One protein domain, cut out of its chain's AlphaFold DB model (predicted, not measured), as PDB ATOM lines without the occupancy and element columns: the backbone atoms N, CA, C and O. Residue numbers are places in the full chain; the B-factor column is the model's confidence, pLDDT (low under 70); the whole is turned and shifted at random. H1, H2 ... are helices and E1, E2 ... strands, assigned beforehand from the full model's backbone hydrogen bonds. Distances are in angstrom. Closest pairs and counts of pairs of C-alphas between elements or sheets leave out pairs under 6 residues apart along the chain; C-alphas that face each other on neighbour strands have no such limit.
ATOM      1  N   GLN A  52     111.163 108.071 158.327       91.31
ATOM      2  CA  GLN A  52     112.616 107.952 158.431       91.31
ATOM      3  C   GLN A  52     113.145 106.961 157.399       91.31
ATOM      4  O   GLN A  52     114.172 107.230 156.782       91.31
ATOM      5  N   ILE A  53     112.420 105.862 157.159       91.75
ATOM      6  CA  ILE A  53     112.762 104.895 156.107       91.75
ATOM      7  C   ILE A  53     112.660 105.562 154.735       91.75
ATOM      8  O   ILE A  53     113.586 105.452 153.935       91.75
ATOM      9  N   LEU A  54     111.563 106.286 154.478       92.81
ATOM     10  CA  LEU A  54     111.376 107.002 153.215       92.81
ATOM     11  C   LEU A  54     112.474 108.046 153.001       92.81
ATOM     12  O   LEU A  54     113.134 108.027 151.973       92.81
ATOM     13  N   ASN A  55     112.739 108.907 153.981       92.06
ATOM     14  CA  ASN A  55     113.779 109.927 153.855       92.06
ATOM     15  C   ASN A  55     115.172 109.312 153.670       92.06
ATOM     16  O   ASN A  55     115.940 109.805 152.848       92.06
ATOM     17  N   ALA A  56     115.505 108.238 154.393       92.62
ATOM     18  CA  ALA A  56     116.805 107.578 154.277       92.62
ATOM     19  C   ALA A  56     117.012 106.915 152.907       92.62
ATOM     20  O   ALA A  56     118.135 106.897 152.411       92.62
ATOM     21  N   ALA A  57     115.946 106.409 152.278       91.75
ATOM     22  CA  ALA A  57     116.024 105.802 150.949       91.75
ATOM     23  C   ALA A  57     116.399 106.807 149.845       91.75
ATOM     24  O   ALA A  57     116.976 106.401 148.841       91.75
ATOM     25  N   TYR A  58     116.098 108.096 150.042       95.19
ATOM     26  CA  TYR A  58     116.399 109.170 149.086       95.19
ATOM     27  C   TYR A  58     117.557 110.073 149.526       95.19
ATOM     28  O   TYR A  58     117.992 110.924 148.763       95.19
ATOM     29  N   ASN A  59     118.079 109.882 150.739       94.44
ATOM     30  CA  ASN A  59     119.259 110.569 151.260       94.44
ATOM     31  C   ASN A  59     120.303 109.526 151.684       94.44
ATOM     32  O   ASN A  59     120.726 109.482 152.843       94.44
ATOM     33  N   ASP A  60     120.661 108.624 150.768       93.06
ATOM     34  CA  ASP A  60     121.583 107.539 151.081       93.06
ATOM     35  C   ASP A  60     122.959 108.073 151.512       93.06
ATOM     36  O   ASP A  60     123.494 109.032 150.956       93.06
ATOM     37  N   ALA A  61     123.562 107.420 152.507       90.00
ATOM     38  CA  ALA A  61     124.816 107.873 153.110       90.00
ATOM     39  C   ALA A  61     126.019 107.844 152.148       90.00
ATOM     40  O   ALA A  61     127.037 108.475 152.430       90.00
ATOM     41  N   ASN A  62     125.914 107.111 151.036       93.00
ATOM     42  CA  ASN A  62     126.958 107.039 150.019       93.00
ATOM     43  C   ASN A  62     126.851 108.177 148.989       93.00
ATOM     44  O   ASN A  62     127.743 108.305 148.156       93.00
ATOM     45  N   GLY A  63     125.794 108.998 149.044       93.00
ATOM     46  CA  GLY A  63     125.588 110.147 148.161       93.00
ATOM     47  C   GLY A  63     125.124 109.794 146.746       93.00
ATOM     48  O   GLY A  63     125.089 110.676 145.890       93.00
ATOM     49  N   VAL A  64     124.736 108.545 146.480       96.38
ATOM     50  CA  VAL A  64     124.395 108.078 145.124       96.38
ATOM     51  C   VAL A  64     123.139 108.779 144.596       96.38
ATOM     52  O   VAL A  64     123.092 109.184 143.435       96.38
ATOM     53  N   THR A  65     122.133 108.985 145.444       95.50
ATOM     54  CA  THR A  65     120.891 109.690 145.085       95.50
ATOM     55  C   THR A  65     121.140 111.175 144.826       95.50
ATOM     56  O   THR A  65     120.547 111.755 143.914       95.50
ATOM     57  N   ALA A  66     122.062 111.789 145.574       96.75
ATOM     58  CA  ALA A  66     122.471 113.173 145.351       96.75
ATOM     59  C   ALA A  66     123.186 113.334 144.000       96.75
ATOM     60  O   ALA A  66     122.843 114.236 143.234       96.75
ATOM     61  N   GLU A  67     124.115 112.430 143.668       97.19
ATOM     62  CA  GLU A  67     124.778 112.395 142.356       97.19
ATOM     63  C   GLU A  67     123.775 112.185 141.214       97.19
ATOM     64  O   GLU A  67     123.836 112.883 140.199       97.19
ATOM     65  N   PHE A  68     122.808 111.279 141.394       97.44
ATOM     66  CA  PHE A  68     121.730 111.057 140.431       97.44
ATOM     67  C   PHE A  68     120.892 112.321 140.196       97.44
ATOM     68  O   PHE A  68     120.621 112.669 139.046       97.44
ATOM     69  N   ASN A  69     120.519 113.037 141.258       98.00
ATOM     70  CA  ASN A  69     119.730 114.260 141.142       98.00
ATOM     71  C   ASN A  69     120.533 115.390 140.463       98.00
ATOM     72  O   ASN A  69     120.076 115.999 139.496       98.00
ATOM     73  N   LEU A  70     121.781 115.616 140.894       98.12
ATOM     74  CA  LEU A  70     122.677 116.632 140.321       98.12
ATOM     75  C   LEU A  70     123.028 116.365 138.850       98.12
ATOM     76  O   LEU A  70     123.291 117.305 138.092       98.12
ATOM     77  N   ASN A  71     122.994 115.106 138.411       98.31
ATOM     78  CA  ASN A  71     123.201 114.746 137.012       98.31
ATOM     79  C   ASN A  71     122.170 115.405 136.072       98.31
ATOM     80  O   ASN A  71     122.489 115.633 134.905       98.31
ATOM     81  N   LEU A  72     120.981 115.803 136.550       98.00
ATOM     82  CA  LEU A  72     120.044 116.605 135.751       98.00
ATOM     83  C   LEU A  72     120.692 117.908 135.257       98.00
ATOM     84  O   LEU A  72     120.642 118.210 134.066       98.00
ATOM     85  N   LEU A  73     121.362 118.643 136.147       98.25
ATOM     86  CA  LEU A  73     122.041 119.896 135.804       98.25
ATOM     87  C   LEU A  73     123.223 119.653 134.856       98.25
ATOM     88  O   LEU A  73     123.425 120.408 133.906       98.25
ATOM     89  N   GLN A  74     123.964 118.556 135.053       98.06
ATOM     90  CA  GLN A  74     125.042 118.154 134.139       98.06
ATOM     91  C   GLN A  74     124.516 117.877 132.725       98.06
ATOM     92  O   GLN A  74     125.145 118.264 131.736       98.06
ATOM     93  N   ARG A  75     123.354 117.222 132.612       98.06
ATOM     94  CA  ARG A  75     122.701 116.980 131.321       98.06
ATOM     95  C   ARG A  75     122.215 118.269 130.680       98.06
ATOM     96  O   ARG A  75     122.457 118.440 129.492       98.06
ATOM     97  N   ILE A  76     121.601 119.171 131.444       97.94
ATOM     98  CA  ILE A  76     121.150 120.473 130.933       97.94
ATOM     99  C   ILE A  76     122.340 121.279 130.392       97.94
ATOM    100  O   ILE A  76     122.268 121.766 129.268       97.94
ATOM    101  N   ASN A  77     123.466 121.325 131.114       97.94
ATOM    102  CA  ASN A  77     124.698 121.954 130.621       97.94
ATOM    103  C   ASN A  77     125.146 121.380 129.275       97.94
ATOM    104  O   ASN A  77     125.443 122.123 128.347       97.94
ATOM    105  N   ARG A  78     125.171 120.049 129.155       97.62
ATOM    106  CA  ARG A  78     125.632 119.370 127.938       97.62
ATOM    107  C   ARG A  78     124.664 119.507 126.761       97.62
ATOM    108  O   ARG A  78     125.110 119.569 125.621       97.62
ATOM    109  N   GLU A  79     123.363 119.442 127.019       97.88
ATOM    110  CA  GLU A  79     122.339 119.271 125.980       97.88
ATOM    111  C   GLU A  79     121.696 120.591 125.552       97.88
ATOM    112  O   GLU A  79     121.231 120.678 124.420       97.88
ATOM    113  N   LEU A  80     121.698 121.609 126.420       97.06
ATOM    114  CA  LEU A  80     121.051 122.909 126.196       97.06
ATOM    115  C   LEU A  80     122.031 124.094 126.296       97.06
ATOM    116  O   LEU A  80     121.599 125.226 126.512       97.06
ATOM    117  N   ASP A  81     123.338 123.826 126.178       95.44
ATOM    118  CA  ASP A  81     124.420 124.822 126.285       95.44
ATOM    119  C   ASP A  81     124.290 125.704 127.539       95.44
ATOM    120  O   ASP A  81     124.387 126.933 127.501       95.44
ATOM    121  N   ALA A  82     123.985 125.056 128.665       98.06
ATOM    122  CA  ALA A  82     123.826 125.736 129.940       98.06
ATOM    123  C   ALA A  82     125.126 125.793 130.751       98.06
ATOM    124  O   ALA A  82     126.097 125.082 130.480       98.06
ATOM    125  N   ASN A  83     125.138 126.640 131.780       98.06
ATOM    126  CA  ASN A  83     126.325 126.907 132.594       98.06
ATOM    127  C   ASN A  83     126.097 126.755 134.111       98.06
ATOM    128  O   ASN A  83     126.688 127.499 134.896       98.06
ATOM    129  N   PHE A  84     125.266 125.800 134.541       98.31
ATOM    130  CA  PHE A  84     125.121 125.466 135.960       98.31
ATOM    131  C   PHE A  84     126.486 125.140 136.584       98.31
ATOM    132  O   PHE A  84     127.185 124.235 136.119       98.31
ATOM    133  N   ASP A  85     126.835 125.823 137.675       97.94
ATOM    134  CA  ASP A  85     127.895 125.383 138.580       97.94
ATOM    135  C   ASP A  85     127.318 124.325 139.522       97.94
ATOM    136  O   ASP A  85     126.640 124.644 140.496       97.94
ATOM    137  N   ILE A  86     127.565 123.053 139.215       97.88
ATOM    138  CA  ILE A  86     126.991 121.920 139.951       97.88
ATOM    139  C   ILE A  86     127.371 121.964 141.439       97.88
ATOM    140  O   ILE A  86     126.561 121.606 142.283       97.88
ATOM    141  N   GLY A  87     128.573 122.458 141.768       97.81
ATOM    142  CA  GLY A  87     129.035 122.588 143.154       97.81
ATOM    143  C   GLY A  87     128.318 123.684 143.950       97.81
ATOM    144  O   GLY A  87     128.540 123.810 145.151       97.81
ATOM    145  N   ALA A  88     127.471 124.481 143.296       98.31
ATOM    146  CA  ALA A  88     126.640 125.501 143.917       98.31
ATOM    147  C   ALA A  88     125.190 125.036 144.155       98.31
ATOM    148  O   ALA A  88     124.342 125.877 144.457       98.31
ATOM    149  N   PHE A  89     124.900 123.737 144.015       98.62
ATOM    150  CA  PHE A  89     123.592 123.151 144.303       98.62
ATOM    151  C   PHE A  89     123.709 121.962 145.254       98.62
ATOM    152  O   PHE A  89     124.468 121.030 145.000       98.62
ATOM    153  N   ASP A  90     122.894 121.975 146.305       98.19
ATOM    154  CA  ASP A  90     122.793 120.879 147.262       98.19
ATOM    155  C   ASP A  90     121.558 120.025 146.974       98.19
ATOM    156  O   ASP A  90     120.464 120.534 146.711       98.19
ATOM    157  N   HIS A  91     121.727 118.708 147.063       98.38
ATOM    158  CA  HIS A  91     120.611 117.774 147.057       98.38
ATOM    159  C   HIS A  91     119.781 117.913 148.339       98.38
ATOM    160  O   HIS A  91     120.324 117.898 149.444       98.38
ATOM    161  N   HIS A  92     118.459 117.990 148.194       97.94
ATOM    162  CA  HIS A  92     117.532 117.973 149.318       97.94
ATOM    163  C   HIS A  92     116.324 117.092 149.001       97.94
ATOM    164  O   HIS A  92     115.558 117.411 148.094       97.94
ATOM    165  N   ALA A  93     116.137 116.003 149.749       97.44
ATOM    166  CA  ALA A  93     114.954 115.157 149.645       97.44
ATOM    167  C   ALA A  93     114.223 115.044 150.982       97.44
ATOM    168  O   ALA A  93     114.845 114.820 152.025       97.44
ATOM    169  N   PHE A  94     112.898 115.161 150.954       96.50
ATOM    170  CA  PHE A  94     112.061 115.059 152.148       96.50
ATOM    171  C   PHE A  94     110.691 114.463 151.830       96.50
ATOM    172  O   PHE A  94     110.172 114.588 150.721       96.50
ATOM    173  N   TYR A  95     110.083 113.825 152.828       96.81
ATOM    174  CA  TYR A  95     108.710 113.349 152.743       96.81
ATOM    175  C   TYR A  95     107.722 114.480 153.028       96.81
ATOM    176  O   TYR A  95     107.624 114.979 154.153       96.81
ATOM    177  N   ASN A  96     106.956 114.860 152.012       96.06
ATOM    178  CA  ASN A  96     105.822 115.759 152.129       96.06
ATOM    179  C   ASN A  96     104.589 114.964 152.583       96.06
ATOM    180  O   ASN A  96     103.872 114.374 151.774       96.06
ATOM    181  N   SER A  97     104.320 114.966 153.889       92.44
ATOM    182  CA  SER A  97     103.208 114.207 154.477       92.44
ATOM    183  C   SER A  97     101.823 114.717 154.084       92.44
ATOM    184  O   SER A  97     100.855 113.979 154.220       92.44
ATOM    185  N   VAL A  98     101.707 115.970 153.633       92.38
ATOM    186  CA  VAL A  98     100.428 116.524 153.161       92.38
ATOM    187  C   VAL A  98     100.078 115.938 151.794       92.38
ATOM    188  O   VAL A  98      98.922 115.613 151.548       92.38
ATOM    189  N   ALA A  99     101.079 115.783 150.926       93.44
ATOM    190  CA  ALA A  99     100.905 115.222 149.590       93.44
ATOM    191  C   ALA A  99     101.081 113.692 149.528       93.44
ATOM    192  O   ALA A  99     100.659 113.084 148.551       93.44
ATOM    193  N   GLY A 100     101.695 113.065 150.536       94.31
ATOM    194  CA  GLY A 100     101.954 111.620 150.547       94.31
ATOM    195  C   GLY A 100     103.092 111.193 149.613       94.31
ATOM    196  O   GLY A 100     103.031 110.134 148.991       94.31
ATOM    197  N   ARG A 101     104.123 112.032 149.455       96.69
ATOM    198  CA  ARG A 101     105.210 111.804 148.487       96.69
ATOM    199  C   ARG A 101     106.568 112.217 149.026       96.69
ATOM    200  O   ARG A 101     106.662 113.118 149.855       96.69
ATOM    201  N   ILE A 102     107.620 111.586 148.523       97.69
ATOM    202  CA  ILE A 102     108.960 112.170 148.578       97.69
ATOM    203  C   ILE A 102     109.050 113.253 147.508       97.69
ATOM    204  O   ILE A 102     108.609 113.041 146.379       97.69
ATOM    205  N   GLU A 103     109.633 114.389 147.864       97.88
ATOM    206  CA  GLU A 103     110.043 115.416 146.913       97.88
ATOM    207  C   GLU A 103     111.567 115.485 146.894       97.88
ATOM    208  O   GLU A 103     112.209 115.466 147.947       97.88
ATOM    209  N   MET A 104     112.143 115.551 145.697       98.12
ATOM    210  CA  MET A 104     113.571 115.771 145.497       98.12
ATOM    211  C   MET A 104     113.800 117.144 144.894       98.12
ATOM    212  O   MET A 104     113.152 117.534 143.926       98.12
ATOM    213  N   HIS A 105     114.752 117.865 145.466       98.56
ATOM    214  CA  HIS A 105     115.079 119.224 145.087       98.56
ATOM    215  C   HIS A 105     116.587 119.415 144.951       98.56
ATOM    216  O   HIS A 105     117.385 118.692 145.554       98.56
ATOM    217  N   LEU A 106     116.955 120.436 144.181       98.69
ATOM    218  CA  LEU A 106     118.295 121.007 144.131       98.69
ATOM    219  C   LEU A 106     118.232 122.445 144.643       98.69
ATOM    220  O   LEU A 106     117.516 123.275 144.081       98.69
ATOM    221  N   ILE A 107     118.953 122.726 145.725       98.62
ATOM    222  CA  ILE A 107     118.927 124.015 146.417       98.62
ATOM    223  C   ILE A 107     120.177 124.804 146.055       98.62
ATOM    224  O   ILE A 107     121.290 124.358 146.318       98.62
ATOM    225  N   SER A 108     120.004 125.990 145.482       98.62
ATOM    226  CA  SER A 108     121.120 126.886 145.193       98.62
ATOM    227  C   SER A 108     121.762 127.365 146.496       98.62
ATOM    228  O   SER A 108     121.097 127.947 147.353       98.62
ATOM    229  N   THR A 109     123.068 127.181 146.661       98.50
ATOM    230  CA  THR A 109     123.781 127.561 147.896       98.50
ATOM    231  C   THR A 109     124.198 129.032 147.915       98.50
ATOM    232  O   THR A 109     124.565 129.578 148.957       98.50
ATOM    233  N   ARG A 110     124.127 129.708 146.762       98.44
ATOM    234  CA  ARG A 110     124.527 131.109 146.592       98.44
ATOM    235  C   ARG A 110     123.698 131.819 145.533       98.44
ATOM    236  O   ARG A 110     122.987 131.195 144.753       98.44
ATOM    237  N   ARG A 111     123.835 133.144 145.471       98.31
ATOM    238  CA  ARG A 111     123.302 133.903 144.340       98.31
ATOM    239  C   ARG A 111     124.103 133.590 143.075       98.31
ATOM    240  O   ARG A 111     125.329 133.705 143.101       98.31
ATOM    241  N   GLN A 112     123.427 133.227 141.993       97.19
ATOM    242  CA  GLN A 112     124.040 132.921 140.701       97.19
ATOM    243  C   GLN A 112     123.058 133.154 139.550       97.19
ATOM    244  O   GLN A 112     121.847 133.121 139.743       97.19
ATOM    245  N   THR A 113     123.590 133.384 138.353       98.31
ATOM    246  CA  THR A 113     122.798 133.463 137.124       98.31
ATOM    247  C   THR A 113     123.206 132.313 136.223       98.31
ATOM    248  O   THR A 113     124.384 132.186 135.882       98.31
ATOM    249  N   VAL A 114     122.232 131.495 135.840       98.25
ATOM    250  CA  VAL A 114     122.419 130.383 134.913       98.25
ATOM    251  C   VAL A 114     121.810 130.771 133.574       98.25
ATOM    252  O   VAL A 114     120.653 131.173 133.508       98.25
ATOM    253  N   ASN A 115     122.590 130.664 132.508       98.38
ATOM    254  CA  ASN A 115     122.114 130.790 131.142       98.38
ATOM    255  C   ASN A 115     121.776 129.396 130.620       98.38
ATOM    256  O   ASN A 115     122.564 128.475 130.814       98.38
ATOM    257  N   ILE A 116     120.623 129.249 129.977       97.25
ATOM    258  CA  ILE A 116     120.159 128.012 129.340       97.25
ATOM    259  C   ILE A 116     119.574 128.415 127.992       97.25
ATOM    260  O   ILE A 116     118.639 129.214 127.968       97.25
ATOM    261  N   ASP A 117     120.122 127.907 126.888       93.88
ATOM    262  CA  ASP A 117     119.639 128.208 125.529       93.88
ATOM    263  C   ASP A 117     119.373 129.717 125.297       93.88
ATOM    264  O   ASP A 117     118.292 130.151 124.898       93.88
ATOM    265  N   GLY A 118     120.342 130.557 125.685       92.00
ATOM    266  CA  GLY A 118     120.267 132.019 125.554       92.00
ATOM    267  C   GLY A 118     119.359 132.754 126.554       92.00
ATOM    268  O   GLY A 118     119.283 133.982 126.498       92.00
ATOM    269  N   HIS A 119     118.704 132.052 127.481       97.12
ATOM    270  CA  HIS A 119     117.848 132.639 128.516       97.12
ATOM    271  C   HIS A 119     118.552 132.654 129.871       97.12
ATOM    272  O   HIS A 119     119.084 131.636 130.305       97.12
ATOM    273  N   ALA A 120     118.531 133.800 130.555       97.88
ATOM    274  CA  ALA A 120     119.133 133.961 131.873       97.88
ATOM    275  C   ALA A 120     118.106 133.717 132.989       97.88
ATOM    276  O   ALA A 120     117.044 134.338 133.017       97.88
ATOM    277  N   PHE A 121     118.468 132.860 133.938       97.94
ATOM    278  CA  PHE A 121     117.704 132.541 135.137       97.94
ATOM    279  C   PHE A 121     118.514 132.949 136.363       97.94
ATOM    280  O   PHE A 121     119.659 132.525 136.534       97.94
ATOM    281  N   GLU A 122     117.936 133.789 137.216       98.25
ATOM    282  CA  GLU A 122     118.558 134.179 138.478       98.25
ATOM    283  C   GLU A 122     118.136 133.233 139.599       98.25
ATOM    284  O   GLU A 122     116.953 132.960 139.776       98.25
ATOM    285  N   PHE A 123     119.116 132.800 140.384       98.38
ATOM    286  CA  PHE A 123     118.926 132.070 141.628       98.38
ATOM    287  C   PHE A 123     119.506 132.892 142.772       98.38
ATOM    288  O   PHE A 123     120.625 133.402 142.689       98.38
ATOM    289  N   SER A 124     118.760 132.998 143.859       98.50
ATOM    290  CA  SER A 124     119.232 133.404 145.178       98.50
ATOM    291  C   SER A 124     119.775 132.195 145.947       98.50
ATOM    292  O   SER A 124     119.578 131.044 145.562       98.50
ATOM    293  N   ALA A 125     120.464 132.448 147.061       98.12
ATOM    294  CA  ALA A 125     120.763 131.379 148.008       98.12
ATOM    295  C   ALA A 125     119.453 130.871 148.636       98.12
ATOM    296  O   ALA A 125     118.651 131.680 149.104       98.12
ATOM    297  N   GLY A 126     119.256 129.557 148.655       98.19
ATOM    298  CA  GLY A 126     118.045 128.896 149.140       98.19
ATOM    299  C   GLY A 126     116.971 128.662 148.076       98.19
ATOM    300  O   GLY A 126     116.021 127.933 148.355       98.19
ATOM    301  N   ASP A 127     117.114 129.220 146.868       98.38
ATOM    302  CA  ASP A 127     116.168 128.942 145.787       98.38
ATOM    303  C   ASP A 127     116.227 127.464 145.400       98.38
ATOM    304  O   ASP A 127     117.301 126.862 145.327       98.38
ATOM    305  N   SER A 128     115.056 126.885 145.160       97.94
ATOM    306  CA  SER A 128     114.881 125.451 144.980       97.94
ATOM    307  C   SER A 128     114.399 125.122 143.573       97.94
ATOM    308  O   SER A 128     113.455 125.735 143.074       97.94
ATOM    309  N   ILE A 129     115.008 124.109 142.965       98.06
ATOM    310  CA  ILE A 129     114.509 123.446 141.761       98.06
ATOM    311  C   ILE A 129     113.901 122.119 142.206       98.06
ATOM    312  O   ILE A 129     114.627 121.249 142.682       98.06
ATOM    313  N   HIS A 130     112.589 121.955 142.057       98.12
ATOM    314  CA  HIS A 130     111.927 120.660 142.235       98.12
ATOM    315  C   HIS A 130     112.262 119.753 141.048       98.12
ATOM    316  O   HIS A 130     112.055 120.146 139.901       98.12
ATOM    317  N   THR A 131     112.818 118.571 141.313       97.69
ATOM    318  CA  THR A 131     113.304 117.657 140.270       97.69
ATOM    319  C   THR A 131     112.500 116.371 140.156       97.69
ATOM    320  O   THR A 131     112.389 115.839 139.052       97.69
ATOM    321  N   GLU A 132     111.918 115.871 141.248       96.62
ATOM    322  CA  GLU A 132     111.139 114.632 141.219       96.62
ATOM    323  C   GLU A 132     110.083 114.580 142.333       96.62
ATOM    324  O   GLU A 132     110.285 115.073 143.446       96.62
ATOM    325  N   ASN A 133     108.956 113.943 142.017       97.19
ATOM    326  CA  ASN A 133     107.987 113.436 142.981       97.19
ATOM    327  C   ASN A 133     108.128 111.920 143.069       97.19
ATOM    328  O   ASN A 133     108.340 111.269 142.054       97.19
ATOM    329  N   SER A 134     107.917 111.345 144.249       97.06
ATOM    330  CA  SER A 134     107.695 109.908 144.389       97.06
ATOM    331  C   SER A 134     106.593 109.637 145.404       97.06
ATOM    332  O   SER A 134     106.834 109.540 146.613       97.06
TER     333      SER A 134
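AT A GLANCE: This is residues 52 to 134 of the 174 residues of the protein "L-histidine N(Alpha)-methyltransferase" of Halobacteria archaeon (UniProt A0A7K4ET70). A strongly twisted sheet of three strands, E1, E2 and E5, has H1 and H2 over one face and its other face bare. The small hairpin of E3 and E4 lies past one end of this sheet, and H2 reaches from the sheet toward it. The 83 printed residues hold two named helices, then five named strands; the larger sheet runs E1 - E2 - E5, antiparallel, and the class is mixed, helices and strands. The whole is compact, with a radius of gyration of the C-alphas of 13.5 A, yet elongated, spanning 41 by 25 by 19 A.

IN THESE COORDINATES: Find E1 at residues 89 to 96, 20.8 A long, E2 at 101 to 108, 22.2 A, and E5 at 128 to 134, 17.1 A, ending at C-alpha 134 (107.695, 109.908, 144.389). H1, residues 52 to 58, begins at C-alpha 52 (112.616, 107.952, 158.431) and measures 10.2 A. H2, residues 64 to 79, runs 22.3 A with a kink of 29 degrees near residue 73. E3 is residues 112 to 116, 13.0 A, and E4 119 to 123, 13.2 A.

HOW THE PARTS SIT: Start at the hairpin E1 and E2, where N 92 and O 105 are 2.9 A apart; beside E2, N 131 of E5 is 2.8 A from O 104. H1 and H2 are on the same face, at heights of 8.0 A and 7.8 A over the sheet. The closest C-alphas of H2 and E1 are those of Ala 66 and His 91, 5.2 A apart. In the hairpin E3 and E4, N 114 and O 121 are 2.9 A apart. O i to N i+4 pairs are within hydrogen-bond range in 2 of 3 for H1 and 10 of 12 for H2.

THE WHOLE: Look for the farthest C-alphas at Ile 53 and Gly 118, 41.5 A apart. The printed part has no cut, no link is long, and no printed residue is under 70 in pLDDT.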